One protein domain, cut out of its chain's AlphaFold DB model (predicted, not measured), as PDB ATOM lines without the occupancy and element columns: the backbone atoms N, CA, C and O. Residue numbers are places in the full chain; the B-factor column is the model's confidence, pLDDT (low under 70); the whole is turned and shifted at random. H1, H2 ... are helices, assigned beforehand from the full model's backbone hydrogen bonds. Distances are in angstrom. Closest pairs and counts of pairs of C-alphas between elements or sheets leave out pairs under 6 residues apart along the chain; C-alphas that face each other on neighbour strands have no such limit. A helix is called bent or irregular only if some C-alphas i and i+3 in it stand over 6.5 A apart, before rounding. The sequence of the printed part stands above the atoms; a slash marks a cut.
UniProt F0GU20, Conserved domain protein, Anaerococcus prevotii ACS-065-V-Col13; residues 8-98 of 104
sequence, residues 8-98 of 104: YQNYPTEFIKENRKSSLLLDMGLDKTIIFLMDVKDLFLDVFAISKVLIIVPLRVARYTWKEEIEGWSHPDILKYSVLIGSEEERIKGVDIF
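AT A GLANCE: This is residues 8 to 98 of the 104 residues of the protein "Conserved domain protein" of Anaerococcus prevotii ACS-065-V-Col13 (UniProt F0GU20). H2, the longest helix, and H1 pack on each other at a slant at one end of the domain's longest axis, H4 sits by itself at the other end, and H3 lies between these ends, off to one side. Three long links without named elements join the helices; the link of residues 46 to 58 runs through the space between H2 and H4, and residues 71 to 77, of which 71 belongs to H3, stick out. The printed part has 91 residues with four named helices, H1, H2, H3 and H4 along the chain, and no named strand; 47 of the residues are in the helices, and the class is all helix. The whole is compact by its radius of gyration of the C-alphas, 14.0 A, and spans 39 by 30 by 28 A along its three main axes, though contacts between helices are few.

IN THESE COORDINATES: H2 covers residues 32 to 45 and is 20.2 A from first to last C-alpha; it begins with C-alpha 32 at (29.907, 16.141, 6.180). H1, residues 8 to 18, is 16.8 A long and begins with C-alpha 8 at (41.026, 16.770, 6.909). H1 is neither bent nor irregular, but only just: C-alphas 8 and 11 are 6.3 A apart. H3, residues 59 to 71, is 17.8 A long and irregular, with C-alphas 63 and 66 7.2 A apart. H4, residues 88 to 96, is 12.5 A long and ends with C-alpha 96 at (7.094, 25.969, 18.949).

HOW THE PARTS SIT: H2 touches H1 with residues 35 to 39 alone; the closest C-alphas of the two are those of Ile 35 and Thr 13, 5.9 A apart. Their lines stand at a steep tilt of 45 degrees, and they run the same way. H2 and H3 are close but not clearly touching, and their closest C-alphas are those of Thr 33 and Trp 66, 7.7 A apart. These two run the same way at a steep tilt of 63 degrees, where the line of H3 is a rough one. H4 touches no helix and is apart from H1, H2 and H3; H1 and H3 are apart too. In H2 and H4 every O i to N i+4 pair is within hydrogen-bond range; in H1 it is 6 of 7 and in H3 7 of 9.

THE WHOLE: The two C-alphas farthest apart in the domain are those of Tyr 8 and Glu 89, 41.3 A. The printed part runs from residue 8 to residue 98 and has no cut. The links H1 to H2 and H2 to H3 are long, with 13 residues each, and the link H3 to H4 is long, with 16. Residues 71 to 77 stand free. The mean pLDDT of the printed part is 82.8, and residues 73 to 78 are under 70.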
ATOM      1  N   TYR A   8      41.663  16.284   8.141       82.62
ATOM      2  CA  TYR A   8      41.026  16.770   6.909       82.62
ATOM      3  C   TYR A   8      39.716  17.536   7.152       82.62
ATOM      4  O   TYR A   8      39.265  18.258   6.270       82.62
ATOM      5  N   GLN A   9      39.092  17.372   8.321       82.94
ATOM      6  CA  GLN A   9      37.846  18.038   8.693       82.94
ATOM      7  C   GLN A   9      38.085  19.445   9.246       82.94
ATOM      8  O   GLN A   9      37.164  20.250   9.232       82.94
ATOM      9  N   ASN A  10      39.311  19.773   9.666       83.56
ATOM     10  CA  ASN A  10      39.632  21.100  10.197       83.56
ATOM     11  C   ASN A  10      39.432  22.193   9.147       83.56
ATOM     12  O   ASN A  10      38.762  23.179   9.421       83.56
ATOM     13  N   TYR A  11      39.931  21.973   7.927       86.50
ATOM     14  CA  TYR A  11      39.799  22.938   6.835       86.50
ATOM     15  C   TYR A  11      38.338  23.325   6.530       86.50
ATOM     16  O   TYR A  11      38.029  24.514   6.548       86.50
ATOM     17  N   PRO A  12      37.404  22.383   6.268       84.44
ATOM     18  CA  PRO A  12      36.019  22.756   6.002       84.44
ATOM     19  C   PRO A  12      35.326  23.377   7.221       84.44
ATOM     20  O   PRO A  12      34.494  24.258   7.028       84.44
ATOM     21  N   THR A  13      35.672  22.977   8.450       83.06
ATOM     22  CA  THR A  13      35.145  23.616   9.669       83.06
ATOM     23  C   THR A  13      35.606  25.072   9.779       83.06
ATOM     24  O   THR A  13      34.783  25.965   9.948       83.06
ATOM     25  N   GLU A  14      36.904  25.346   9.627       84.31
ATOM     26  CA  GLU A  14      37.454  26.711   9.652       84.31
ATOM     27  C   GLU A  14      36.867  27.575   8.529       84.31
ATOM     28  O   GLU A  14      36.459  28.712   8.768       84.31
ATOM     29  N   PHE A  15      36.711  27.007   7.330       86.75
ATOM     30  CA  PHE A  15      36.110  27.706   6.197       86.75
ATOM     31  C   PHE A  15      34.678  28.183   6.482       86.75
ATOM     32  O   PHE A  15      34.308  29.275   6.046       86.75
ATOM     33  N   ILE A  16      33.863  27.403   7.204       84.94
ATOM     34  CA  ILE A  16      32.513  27.841   7.591       84.94
ATOM     35  C   ILE A  16      32.593  28.996   8.598       84.94
ATOM     36  O   ILE A  16      31.886  29.987   8.424       84.94
ATOM     37  N   LYS A  17      33.485  28.918   9.594       81.19
ATOM     38  CA  LYS A  17      33.638  29.958  10.628       81.19
ATOM     39  C   LYS A  17      34.079  31.306  10.067       81.19
ATOM     40  O   LYS A  17      33.577  32.344  10.490       81.19
ATOM     41  N   GLU A  18      35.003  31.301   9.111       86.00
ATOM     42  CA  GLU A  18      35.528  32.528   8.502       86.00
ATOM     43  C   GLU A  18      34.532  33.188   7.538       86.00
ATOM     44  O   GLU A  18      34.599  34.393   7.288       86.00
ATOM     45  N   ASN A  19      33.579  32.419   7.002       85.75
ATOM     46  CA  ASN A  19      32.676  32.880   5.957       85.75
ATOM     47  C   ASN A  19      31.223  32.861   6.425       85.75
ATOM     48  O   ASN A  19      30.570  31.823   6.444       85.75
ATOM     49  N   ARG A  20      30.643  34.051   6.642       81.12
ATOM     50  CA  ARG A  20      29.213  34.205   6.991       81.12
ATOM     51  C   ARG A  20      28.264  33.474   6.026       81.12
ATOM     52  O   ARG A  20      27.155  33.108   6.407       81.12
ATOM     53  N   LYS A  21      28.660  33.324   4.759       86.62
ATOM     54  CA  LYS A  21      27.973  32.512   3.751       86.62
ATOM     55  C   LYS A  21      29.008  31.632   3.068       86.62
ATOM     56  O   LYS A  21      29.897  32.156   2.405       86.62
ATOM     57  N   SER A  22      28.865  30.325   3.200       86.94
ATOM     58  CA  SER A  22      29.796  29.345   2.650       86.94
ATOM     59  C   SER A  22      29.049  28.272   1.859       86.94
ATOM     60  O   SER A  22      27.854  28.036   2.049       86.94
ATOM     61  N   SER A  23      29.753  27.635   0.924       87.12
ATOM     62  CA  SER A  23      29.285  26.434   0.237       87.12
ATOM     63  C   SER A  23      30.425  25.429   0.217       87.12
ATOM     64  O   SER A  23      31.535  25.757  -0.196       87.12
ATOM     65  N   LEU A  24      30.155  24.218   0.697       85.62
ATOM     66  CA  LEU A  24      31.132  23.141   0.778       85.62
ATOM     67  C   LEU A  24      30.716  21.997  -0.142       85.62
ATOM     68  O   LEU A  24      29.730  21.303   0.113       85.62
ATOM     69  N   LEU A  25      31.501  21.771  -1.194       85.50
ATOM     70  CA  LEU A  25      31.374  20.610  -2.067       85.50
ATOM     71  C   LEU A  25      32.458  19.608  -1.682       85.50
ATOM     72  O   LEU A  25      33.588  19.668  -2.149       85.50
ATOM     73  N   LEU A  26      32.102  18.717  -0.764       84.75
ATOM     74  CA  LEU A  26      32.972  17.631  -0.320       84.75
ATOM     75  C   LEU A  26      32.605  16.338  -1.073       84.75
ATOM     76  O   LEU A  26      31.470  16.198  -1.538       84.75
ATOM     77  N   ASP A  27      33.476  15.335  -1.066       85.62
ATOM     78  CA  ASP A  27      33.153  13.987  -1.553       85.62
ATOM     79  C   ASP A  27      32.345  13.163  -0.537       85.62
ATOM     80  O   ASP A  27      32.267  13.481   0.659       85.62
ATOM     81  N   MET A  28      31.663  12.124  -1.020       81.69
ATOM     82  CA  MET A  28      30.922  11.188  -0.169       81.69
ATOM     83  C   MET A  28      31.862  10.483   0.822       81.69
ATOM     84  O   MET A  28      33.013  10.212   0.505       81.69
ATOM     85  N   GLY A  29      31.373  10.181   2.028       80.25
ATOM     86  CA  GLY A  29      32.173   9.507   3.063       80.25
ATOM     87  C   GLY A  29      33.141  10.414   3.834       80.25
ATOM     88  O   GLY A  29      33.850   9.935   4.710       80.25
ATOM     89  N   LEU A  30      33.147  11.724   3.566       81.81
ATOM     90  CA  LEU A  30      33.954  12.702   4.311       81.81
ATOM     91  C   LEU A  30      33.259  13.257   5.563       81.81
ATOM     92  O   LEU A  30      33.617  14.339   6.024       81.81
ATOM     93  N   ASP A  31      32.275  12.541   6.118       79.44
ATOM     94  CA  ASP A  31      31.643  12.894   7.396       79.44
ATOM     95  C   ASP A  31      31.077  14.335   7.427       79.44
ATOM     96  O   ASP A  31      31.238  15.081   8.393       79.44
ATOM     97  N   LYS A  32      30.409  14.759   6.343       84.56
ATOM     98  CA  LYS A  32      29.907  16.141   6.180       84.56
ATOM     99  C   LYS A  32      28.956  16.572   7.295       84.56
ATOM    100  O   LYS A  32      29.029  17.712   7.743       84.56
ATOM    101  N   THR A  33      28.061  15.674   7.717       79.69
ATOM    102  CA  THR A  33      27.108  15.957   8.798       79.69
ATOM    103  C   THR A  33      27.850  16.317  10.074       79.69
ATOM    104  O   THR A  33      27.495  17.273  10.748       79.69
ATOM    105  N   ILE A  34      28.936  15.604  10.361       80.00
ATOM    106  CA  ILE A  34      29.750  15.808  11.554       80.00
ATOM    107  C   ILE A  34      30.461  17.154  11.517       80.00
ATOM    108  O   ILE A  34      30.407  17.895  12.494       80.00
ATOM    109  N   ILE A  35      31.100  17.470  10.387       82.44
ATOM    110  CA  ILE A  35      31.749  18.770  10.167       82.44
ATOM    111  C   ILE A  35      30.757  19.896  10.474       82.44
ATOM    112  O   ILE A  35      31.066  20.809  11.233       82.44
ATOM    113  N   PHE A  36      29.539  19.784   9.939       84.25
ATOM    114  CA  PHE A  36      28.489  20.771  10.158       84.25
ATOM    115  C   PHE A  36      28.008  20.827  11.616       84.25
ATOM    116  O   PHE A  36      27.866  21.912  12.170       84.25
ATOM    117  N   LEU A  37      27.763  19.682  12.262       80.44
ATOM    118  CA  LEU A  37      27.296  19.640  13.651       80.44
ATOM    119  C   LEU A  37      28.330  20.205  14.634       80.44
ATOM    120  O   LEU A  37      27.940  20.873  15.591       80.44
ATOM    121  N   MET A  38      29.624  19.973  14.394       79.31
ATOM    122  CA  MET A  38      30.695  20.560  15.204       79.31
ATOM    123  C   MET A  38      30.755  22.075  15.046       79.31
ATOM    124  O   MET A  38      30.802  22.785  16.043       79.31
ATOM    125  N   ASP A  39      30.669  22.574  13.815       81.56
ATOM    126  CA  ASP A  39      30.641  24.016  13.576       81.56
ATOM    127  C   ASP A  39      29.437  24.693  14.254       81.56
ATOM    128  O   ASP A  39      29.586  25.677  14.978       81.56
ATOM    129  N   VAL A  40      28.243  24.103  14.116       81.81
ATOM    130  CA  VAL A  40      27.036  24.580  14.801       81.81
ATOM    131  C   VAL A  40      27.235  24.591  16.316       81.81
ATOM    132  O   VAL A  40      26.885  25.575  16.964       81.81
ATOM    133  N   LYS A  41      27.805  23.528  16.892       80.19
ATOM    134  CA  LYS A  41      28.073  23.451  18.332       80.19
ATOM    135  C   LYS A  41      28.974  24.599  18.796       80.19
ATOM    136  O   LYS A  41      28.623  25.262  19.772       80.19
ATOM    137  N   ASP A  42      30.066  24.865  18.087       79.81
ATOM    138  CA  ASP A  42      31.012  25.930  18.434       79.81
ATOM    139  C   ASP A  42      30.339  27.315  18.351       79.81
ATOM    140  O   ASP A  42      30.482  28.152  19.245       79.81
ATOM    141  N   LEU A  43      29.516  27.548  17.319       80.94
ATOM    142  CA  LEU A  43      28.748  28.791  17.173       80.94
ATOM    143  C   LEU A  43      27.708  28.994  18.290       80.94
ATOM    144  O   LEU A  43      27.423  30.138  18.654       80.94
ATOM    145  N   PHE A  44      27.133  27.913  18.823       80.88
ATOM    146  CA  PHE A  44      26.162  27.952  19.920       80.88
ATOM    147  C   PHE A  44      26.806  28.130  21.300       80.88
ATOM    148  O   PHE A  44      26.294  28.910  22.101       80.88
ATOM    149  N   LEU A  45      27.867  27.372  21.598       78.94
ATOM    150  CA  LEU A  45      28.372  27.186  22.965       78.94
ATOM    151  C   LEU A  45      29.647  27.955  23.276       78.94
ATOM    152  O   LEU A  45      29.829  28.353  24.423       78.94
ATOM    153  N   ASP A  46      30.504  28.159  22.280       77.62
ATOM    154  CA  ASP A  46      31.789  28.821  22.501       77.62
ATOM    155  C   ASP A  46      31.694  30.302  22.140       77.62
ATOM    156  O   ASP A  46      32.139  31.168  22.892       77.62
ATOM    157  N   VAL A  47      31.075  30.604  20.993       78.81
ATOM    158  CA  VAL A  47      31.000  31.975  20.459       78.81
ATOM    159  C   VAL A  47      29.663  32.656  20.775       78.81
ATOM    160  O   VAL A  47      29.572  33.880  20.715       78.81
ATOM    161  N   PHE A  48      28.618  31.891  21.116       80.88
ATOM    162  CA  PHE A  48      27.253  32.391  21.364       80.88
ATOM    163  C   PHE A  48      26.694  33.268  20.223       80.88
ATOM    164  O   PHE A  48      25.896  34.180  20.442       80.88
ATOM    165  N   ALA A  49      27.113  33.000  18.985       80.75
ATOM    166  CA  ALA A  49      26.762  33.799  17.811       80.75
ATOM    167  C   ALA A  49      25.361  33.477  17.267       80.75
ATOM    168  O   ALA A  49      24.758  34.291  16.562       80.75
ATOM    169  N   ILE A  50      24.842  32.284  17.569       83.00
ATOM    170  CA  ILE A  50      23.551  31.793  17.085       83.00
ATOM    171  C   ILE A  50      22.739  31.167  18.219       83.00
ATOM    172  O   ILE A  50      23.280  30.681  19.205       83.00
ATOM    173  N   SER A  51      21.413  31.166  18.060       81.56
ATOM    174  CA  SER A  51      20.481  30.562  19.028       81.56
ATOM    175  C   SER A  51      19.549  29.511  18.426       81.56
ATOM    176  O   SER A  51      18.912  28.761  19.164       81.56
ATOM    177  N   LYS A  52      19.435  29.457  17.094       84.62
ATOM    178  CA  LYS A  52      18.627  28.483  16.349       84.62
ATOM    179  C   LYS A  52      19.267  28.235  14.988       84.62
ATOM    180  O   LYS A  52      19.759  29.174  14.366       84.62
ATOM    181  N   VAL A  53      19.206  26.992  14.517       86.94
ATOM    182  CA  VAL A  53      19.667  26.594  13.181       86.94
ATOM    183  C   VAL A  53      18.546  25.848  12.473       86.94
ATOM    184  O   VAL A  53      17.911  24.972  13.054       86.94
ATOM    185  N   LEU A  54      18.304  26.212  11.213       90.12
ATOM    186  CA  LEU A  54      17.405  25.495  10.317       90.12
ATOM    187  C   LEU A  54      18.240  24.718   9.304       90.12
ATOM    188  O   LEU A  54      19.017  25.306   8.554       90.12
ATOM    189  N   ILE A  55      18.037  23.407   9.263       88.44
ATOM    190  CA  ILE A  55      18.671  22.512   8.297       88.44
ATOM    191  C   ILE A  55      17.626  22.100   7.263       88.44
ATOM    192  O   ILE A  55      16.543  21.636   7.617       88.44
ATOM    193  N   ILE A  56      17.961  22.246   5.981       90.44
ATOM    194  CA  ILE A  56      17.112  21.822   4.863       90.44
ATOM    195  C   ILE A  56      17.828  20.694   4.129       90.44
ATOM    196  O   ILE A  56      18.903  20.889   3.567       90.44
ATOM    197  N   VAL A  57      17.226  19.509   4.139       89.69
ATOM    198  CA  VAL A  57      17.781  18.288   3.538       89.69
ATOM    199  C   VAL A  57      16.671  17.478   2.858       89.69
ATOM    200  O   VAL A  57      15.489  17.703   3.139       89.69
ATOM    201  N   PRO A  58      17.007  16.516   1.974       93.12
ATOM    202  CA  PRO A  58      16.015  15.618   1.392       93.12
ATOM    203  C   PRO A  58      15.179  14.900   2.459       93.12
ATOM    204  O   PRO A  58      15.687  14.521   3.515       93.12
ATOM    205  N   LEU A  59      13.904  14.633   2.158       90.62
ATOM    206  CA  LEU A  59      12.940  14.095   3.128       90.62
ATOM    207  C   LEU A  59      13.415  12.807   3.822       90.62
ATOM    208  O   LEU A  59      13.238  12.643   5.026       90.62
ATOM    209  N   ARG A  60      14.033  11.889   3.069       91.31
ATOM    210  CA  ARG A  60      14.562  10.629   3.614       91.31
ATOM    211  C   ARG A  60      15.720  10.867   4.589       91.31
ATOM    212  O   ARG A  60      15.807  10.183   5.602       91.31
ATOM    213  N   VAL A  61      16.570  11.847   4.291       90.00
ATOM    214  CA  VAL A  61      17.742  12.209   5.099       90.00
ATOM    215  C   VAL A  61      17.304  12.845   6.419       90.00
ATOM    216  O   VAL A  61      17.806  12.451   7.467       90.00
ATOM    217  N   ALA A  62      16.308  13.741   6.384       89.38
ATOM    218  CA  ALA A  62      15.700  14.311   7.591       89.38
ATOM    219  C   ALA A  62      15.037  13.244   8.477       89.38
ATOM    220  O   ALA A  62      15.105  13.318   9.699       89.38
ATOM    221  N   ARG A  63      14.361  12.267   7.858       89.81
ATOM    222  CA  ARG A  63      13.566  11.256   8.568       89.81
ATOM    223  C   ARG A  63      14.412  10.188   9.266       89.81
ATOM    224  O   ARG A  63      14.010   9.733  10.332       89.81
ATOM    225  N   TYR A  64      15.522   9.774   8.654       89.50
ATOM    226  CA  TYR A  64      16.312   8.626   9.116       89.50
ATOM    227  C   TYR A  64      17.760   9.012   9.406       89.50
ATOM    228  O   TYR A  64      18.164   9.035  10.560       89.50
ATOM    229  N   THR A  65      18.515   9.395   8.371       86.88
ATOM    230  CA  THR A  65      19.976   9.542   8.445       86.88
ATOM    231  C   THR A  65      20.422  10.530   9.512       86.88
ATOM    232  O   THR A  65      21.204  10.166  10.374       86.88
ATOM    233  N   TRP A  66      19.905  11.761   9.507       85.50
ATOM    234  CA  TRP A  66      20.328  12.763  10.494       85.50
ATOM    235  C   TRP A  66      19.842  12.431  11.899       85.50
ATOM    236  O   TRP A  66      20.520  12.749  12.866       85.50
ATOM    237  N   LYS A  67      18.682  11.782  12.023       83.00
ATOM    238  CA  LYS A  67      18.168  11.348  13.319       83.00
ATOM    239  C   LYS A  67      19.104  10.306  13.937       83.00
ATOM    240  O   LYS A  67      19.582  10.505  15.047       83.00
ATOM    241  N   GLU A  68      19.415   9.253  13.186       84.75
ATOM    242  CA  GLU A  68      20.349   8.193  13.587       84.75
ATOM    243  C   GLU A  68      21.753   8.752  13.849       84.75
ATOM    244  O   GLU A  68      22.373   8.437  14.864       84.75
ATOM    245  N   GLU A  69      22.234   9.633  12.967       80.50
ATOM    246  CA  GLU A  69      23.522  10.301  13.117       80.50
ATOM    247  C   GLU A  69      23.550  11.305  14.263       80.50
ATOM    248  O   GLU A  69      24.642  11.615  14.675       80.50
ATOM    249  N   ILE A  70      22.449  11.836  14.794       79.00
ATOM    250  CA  ILE A  70      22.476  12.697  15.995       79.00
ATOM    251  C   ILE A  70      22.338  11.838  17.257       79.00
ATOM    252  O   ILE A  70      23.058  12.038  18.232       79.00
ATOM    253  N   GLU A  71      21.438  10.853  17.238       79.44
ATOM    254  CA  GLU A  71      21.174   9.954  18.369       79.44
ATOM    255  C   GLU A  71      22.335   8.989  18.648       79.44
ATOM    256  O   GLU A  71      22.550   8.595  19.792       79.44
ATOM    257  N   GLY A  72      23.131   8.638  17.631       73.44
ATOM    258  CA  GLY A  72      24.333   7.813  17.787       73.44
ATOM    259  C   GLY A  72      25.457   8.479  18.594       73.44
ATOM    260  O   GLY A  72      26.459   7.836  18.916       73.44
ATOM    261  N   TRP A  73      25.314   9.762  18.937       67.81
ATOM    262  CA  TRP A  73      26.336  10.547  19.618       67.81
ATOM    263  C   TRP A  73      26.055  10.561  21.105       67.81
ATOM    264  O   TRP A  73      24.973  10.917  21.543       67.81
ATOM    265  N   SER A  74      27.056  10.208  21.905       55.09
ATOM    266  CA  SER A  74      26.927  10.066  23.365       55.09
ATOM    267  C   SER A  74      26.909  11.396  24.127       55.09
ATOM    268  O   SER A  74      26.954  11.378  25.349       55.09
ATOM    269  N   HIS A  75      26.887  12.528  23.420       54.81
ATOM    270  CA  HIS A  75      26.834  13.876  23.994       54.81
ATOM    271  C   HIS A  75      25.674  14.726  23.426       54.81
ATOM    272  O   HIS A  75      25.898  15.893  23.093       54.81
ATOM    273  N   PRO A  76      24.434  14.216  23.275       52.62
ATOM    274  CA  PRO A  76      23.353  15.027  22.728       52.62
ATOM    275  C   PRO A  76      22.726  15.953  23.785       52.62
ATOM    276  O   PRO A  76      21.789  16.680  23.472       52.62
ATOM    277  N   ASP A  77      23.245  15.984  25.018       54.19
ATOM    278  CA  ASP A  77      22.621  16.710  26.130       54.19
ATOM    279  C   ASP A  77      22.594  18.234  25.955       54.19
ATOM    280  O   ASP A  77      21.864  18.921  26.669       54.19
ATOM    281  N   ILE A  78      23.347  18.783  24.997       57.47
ATOM    282  CA  ILE A  78      23.456  20.236  24.844       57.47
ATOM    283  C   ILE A  78      22.538  20.797  23.743       57.47
ATOM    284  O   ILE A  78      22.063  21.927  23.860       57.47
ATOM    285  N   LEU A  79      22.226  20.029  22.690       71.38
ATOM    286  CA  LEU A  79      21.475  20.533  21.532       71.38
ATOM    287  C   LEU A  79      20.139  19.803  21.367       71.38
ATOM    288  O   LEU A  79      20.071  18.655  20.938       71.38
ATOM    289  N   LYS A  80      19.045  20.512  21.656       80.94
ATOM    290  CA  LYS A  80      17.691  20.056  21.321       80.94
ATOM    291  C   LYS A  80      17.464  20.202  19.818       80.94
ATOM    292  O   LYS A  80      17.748  21.256  19.255       80.94
ATOM    293  N   TYR A  81      16.882  19.185  19.190       86.31
ATOM    294  CA  TYR A  81      16.506  19.222  17.779       86.31
ATOM    295  C   TYR A  81      15.041  18.810  17.583       86.31
ATOM    296  O   TYR A  81      14.428  18.193  18.452       86.31
ATOM    297  N   SER A  82      14.471  19.189  16.440       89.94
ATOM    298  CA  SER A  82      13.109  18.842  16.025       89.94
ATOM    299  C   SER A  82      13.113  18.499  14.544       89.94
ATOM    300  O   SER A  82      13.769  19.181  13.755       89.94
ATOM    301  N   VAL A  83      12.379  17.458  14.159       90.62
ATOM    302  CA  VAL A  83      12.255  17.043  12.758       90.62
ATOM    303  C   VAL A  83      10.940  17.577  12.204       90.62
ATOM    304  O   VAL A  83       9.862  17.109  12.557       90.62
ATOM    305  N   LEU A  84      11.034  18.564  11.314       91.88
ATOM    306  CA  LEU A  84       9.886  19.287  10.764       91.88
ATOM    307  C   LEU A  84       9.372  18.623   9.476       91.88
ATOM    308  O   LEU A  84       9.468  19.190   8.386       91.88
ATOM    309  N   ILE A  85       8.827  17.413   9.593       89.31
ATOM    310  CA  ILE A  85       8.221  16.665   8.478       89.31
ATOM    311  C   ILE A  85       6.725  16.436   8.720       89.31
ATOM    312  O   ILE A  85       6.282  16.435   9.861       89.31
ATOM    313  N   GLY A  86       5.968  16.196   7.645       89.81
ATOM    314  CA  GLY A  86       4.528  15.936   7.718       89.81
ATOM    315  C   GLY A  86       3.686  17.154   7.342       89.81
ATOM    316  O   GLY A  86       4.074  17.956   6.489       89.81
ATOM    317  N   SER A  87       2.510  17.251   7.952       92.88
ATOM    318  CA  SER A  87       1.549  18.334   7.760       92.88
ATOM    319  C   SER A  87       2.091  19.685   8.242       92.88
ATOM    320  O   SER A  87       3.094  19.786   8.949       92.88
ATOM    321  N   GLU A  88       1.434  20.770   7.839       93.06
ATOM    322  CA  GLU A  88       1.764  22.110   8.328       93.06
ATOM    323  C   GLU A  88       1.637  22.219   9.854       93.06
ATOM    324  O   GLU A  88       2.539  22.742  10.503       93.06
ATOM    325  N   GLU A  89       0.587  21.639  10.433       92.62
ATOM    326  CA  GLU A  89       0.351  21.651  11.879       92.62
ATOM    327  C   GLU A  89       1.467  20.946  12.661       92.62
ATOM    328  O   GLU A  89       1.914  21.447  13.694       92.62
ATOM    329  N   GLU A  90       1.951  19.801  12.170       90.62
ATOM    330  CA  GLU A  90       3.071  19.070  12.782       90.62
ATOM    331  C   GLU A  90       4.364  19.886  12.725       90.62
ATOM    332  O   GLU A  90       5.098  19.966  13.714       90.62
ATOM    333  N   ARG A  91       4.615  20.557  11.594       90.88
ATOM    334  CA  ARG A  91       5.787  21.425  11.430       90.88
ATOM    335  C   ARG A  91       5.728  22.643  12.349       90.88
ATOM    336  O   ARG A  91       6.738  22.965  12.966       90.88
ATOM    337  N   ILE A  92       4.571  23.288  12.494       89.12
ATOM    338  CA  ILE A  92       4.400  24.433  13.404       89.12
ATOM    339  C   ILE A  92       4.627  23.999  14.858       89.12
ATOM    340  O   ILE A  92       5.444  24.604  15.553       89.12
ATOM    341  N   LYS A  93       4.001  22.894  15.291       88.75
ATOM    342  CA  LYS A  93       4.209  22.327  16.636       88.75
ATOM    343  C   LYS A  93       5.682  22.024  16.906       88.75
ATOM    344  O   LYS A  93       6.182  22.324  17.985       88.75
ATOM    345  N   GLY A  94       6.382  21.468  15.918       87.12
ATOM    346  CA  GLY A  94       7.805  21.156  16.016       87.12
ATOM    347  C   GLY A  94       8.712  22.383  16.145       87.12
ATOM    348  O   GLY A  94       9.796  22.253  16.707       87.12
ATOM    349  N   VAL A  95       8.298  23.557  15.658       86.19
ATOM    350  CA  VAL A  95       9.030  24.826  15.829       86.19
ATOM    351  C   VAL A  95       8.756  25.446  17.200       86.19
ATOM    352  O   VAL A  95       9.675  25.973  17.831       86.19
ATOM    353  N   ASP A  96       7.515  25.361  17.682       82.00
ATOM    354  CA  ASP A  96       7.094  25.969  18.949       82.00
ATOM    355  C   ASP A  96       7.716  25.303  20.192       82.00
ATOM    356  O   ASP A  96       7.719  25.906  21.266       82.00
ATOM    357  N   ILE A  97       8.322  24.112  20.065       78.62
ATOM    358  CA  ILE A  97       9.082  23.494  21.170       78.62
ATOM    359  C   ILE A  97      10.305  24.327  21.588       78.62
ATOM    360  O   ILE A  97      10.846  24.135  22.679       78.62
ATOM    361  N   PHE A  98      10.767  25.231  20.721       74.50
ATOM    362  CA  PHE A  98      11.869  26.134  21.015       74.50
ATOM    363  C   PHE A  98      11.312  27.480  21.481       74.50
ATOM    364  O   PHE A  98      10.594  28.122  20.707       74.50
TER     365      PHE A  98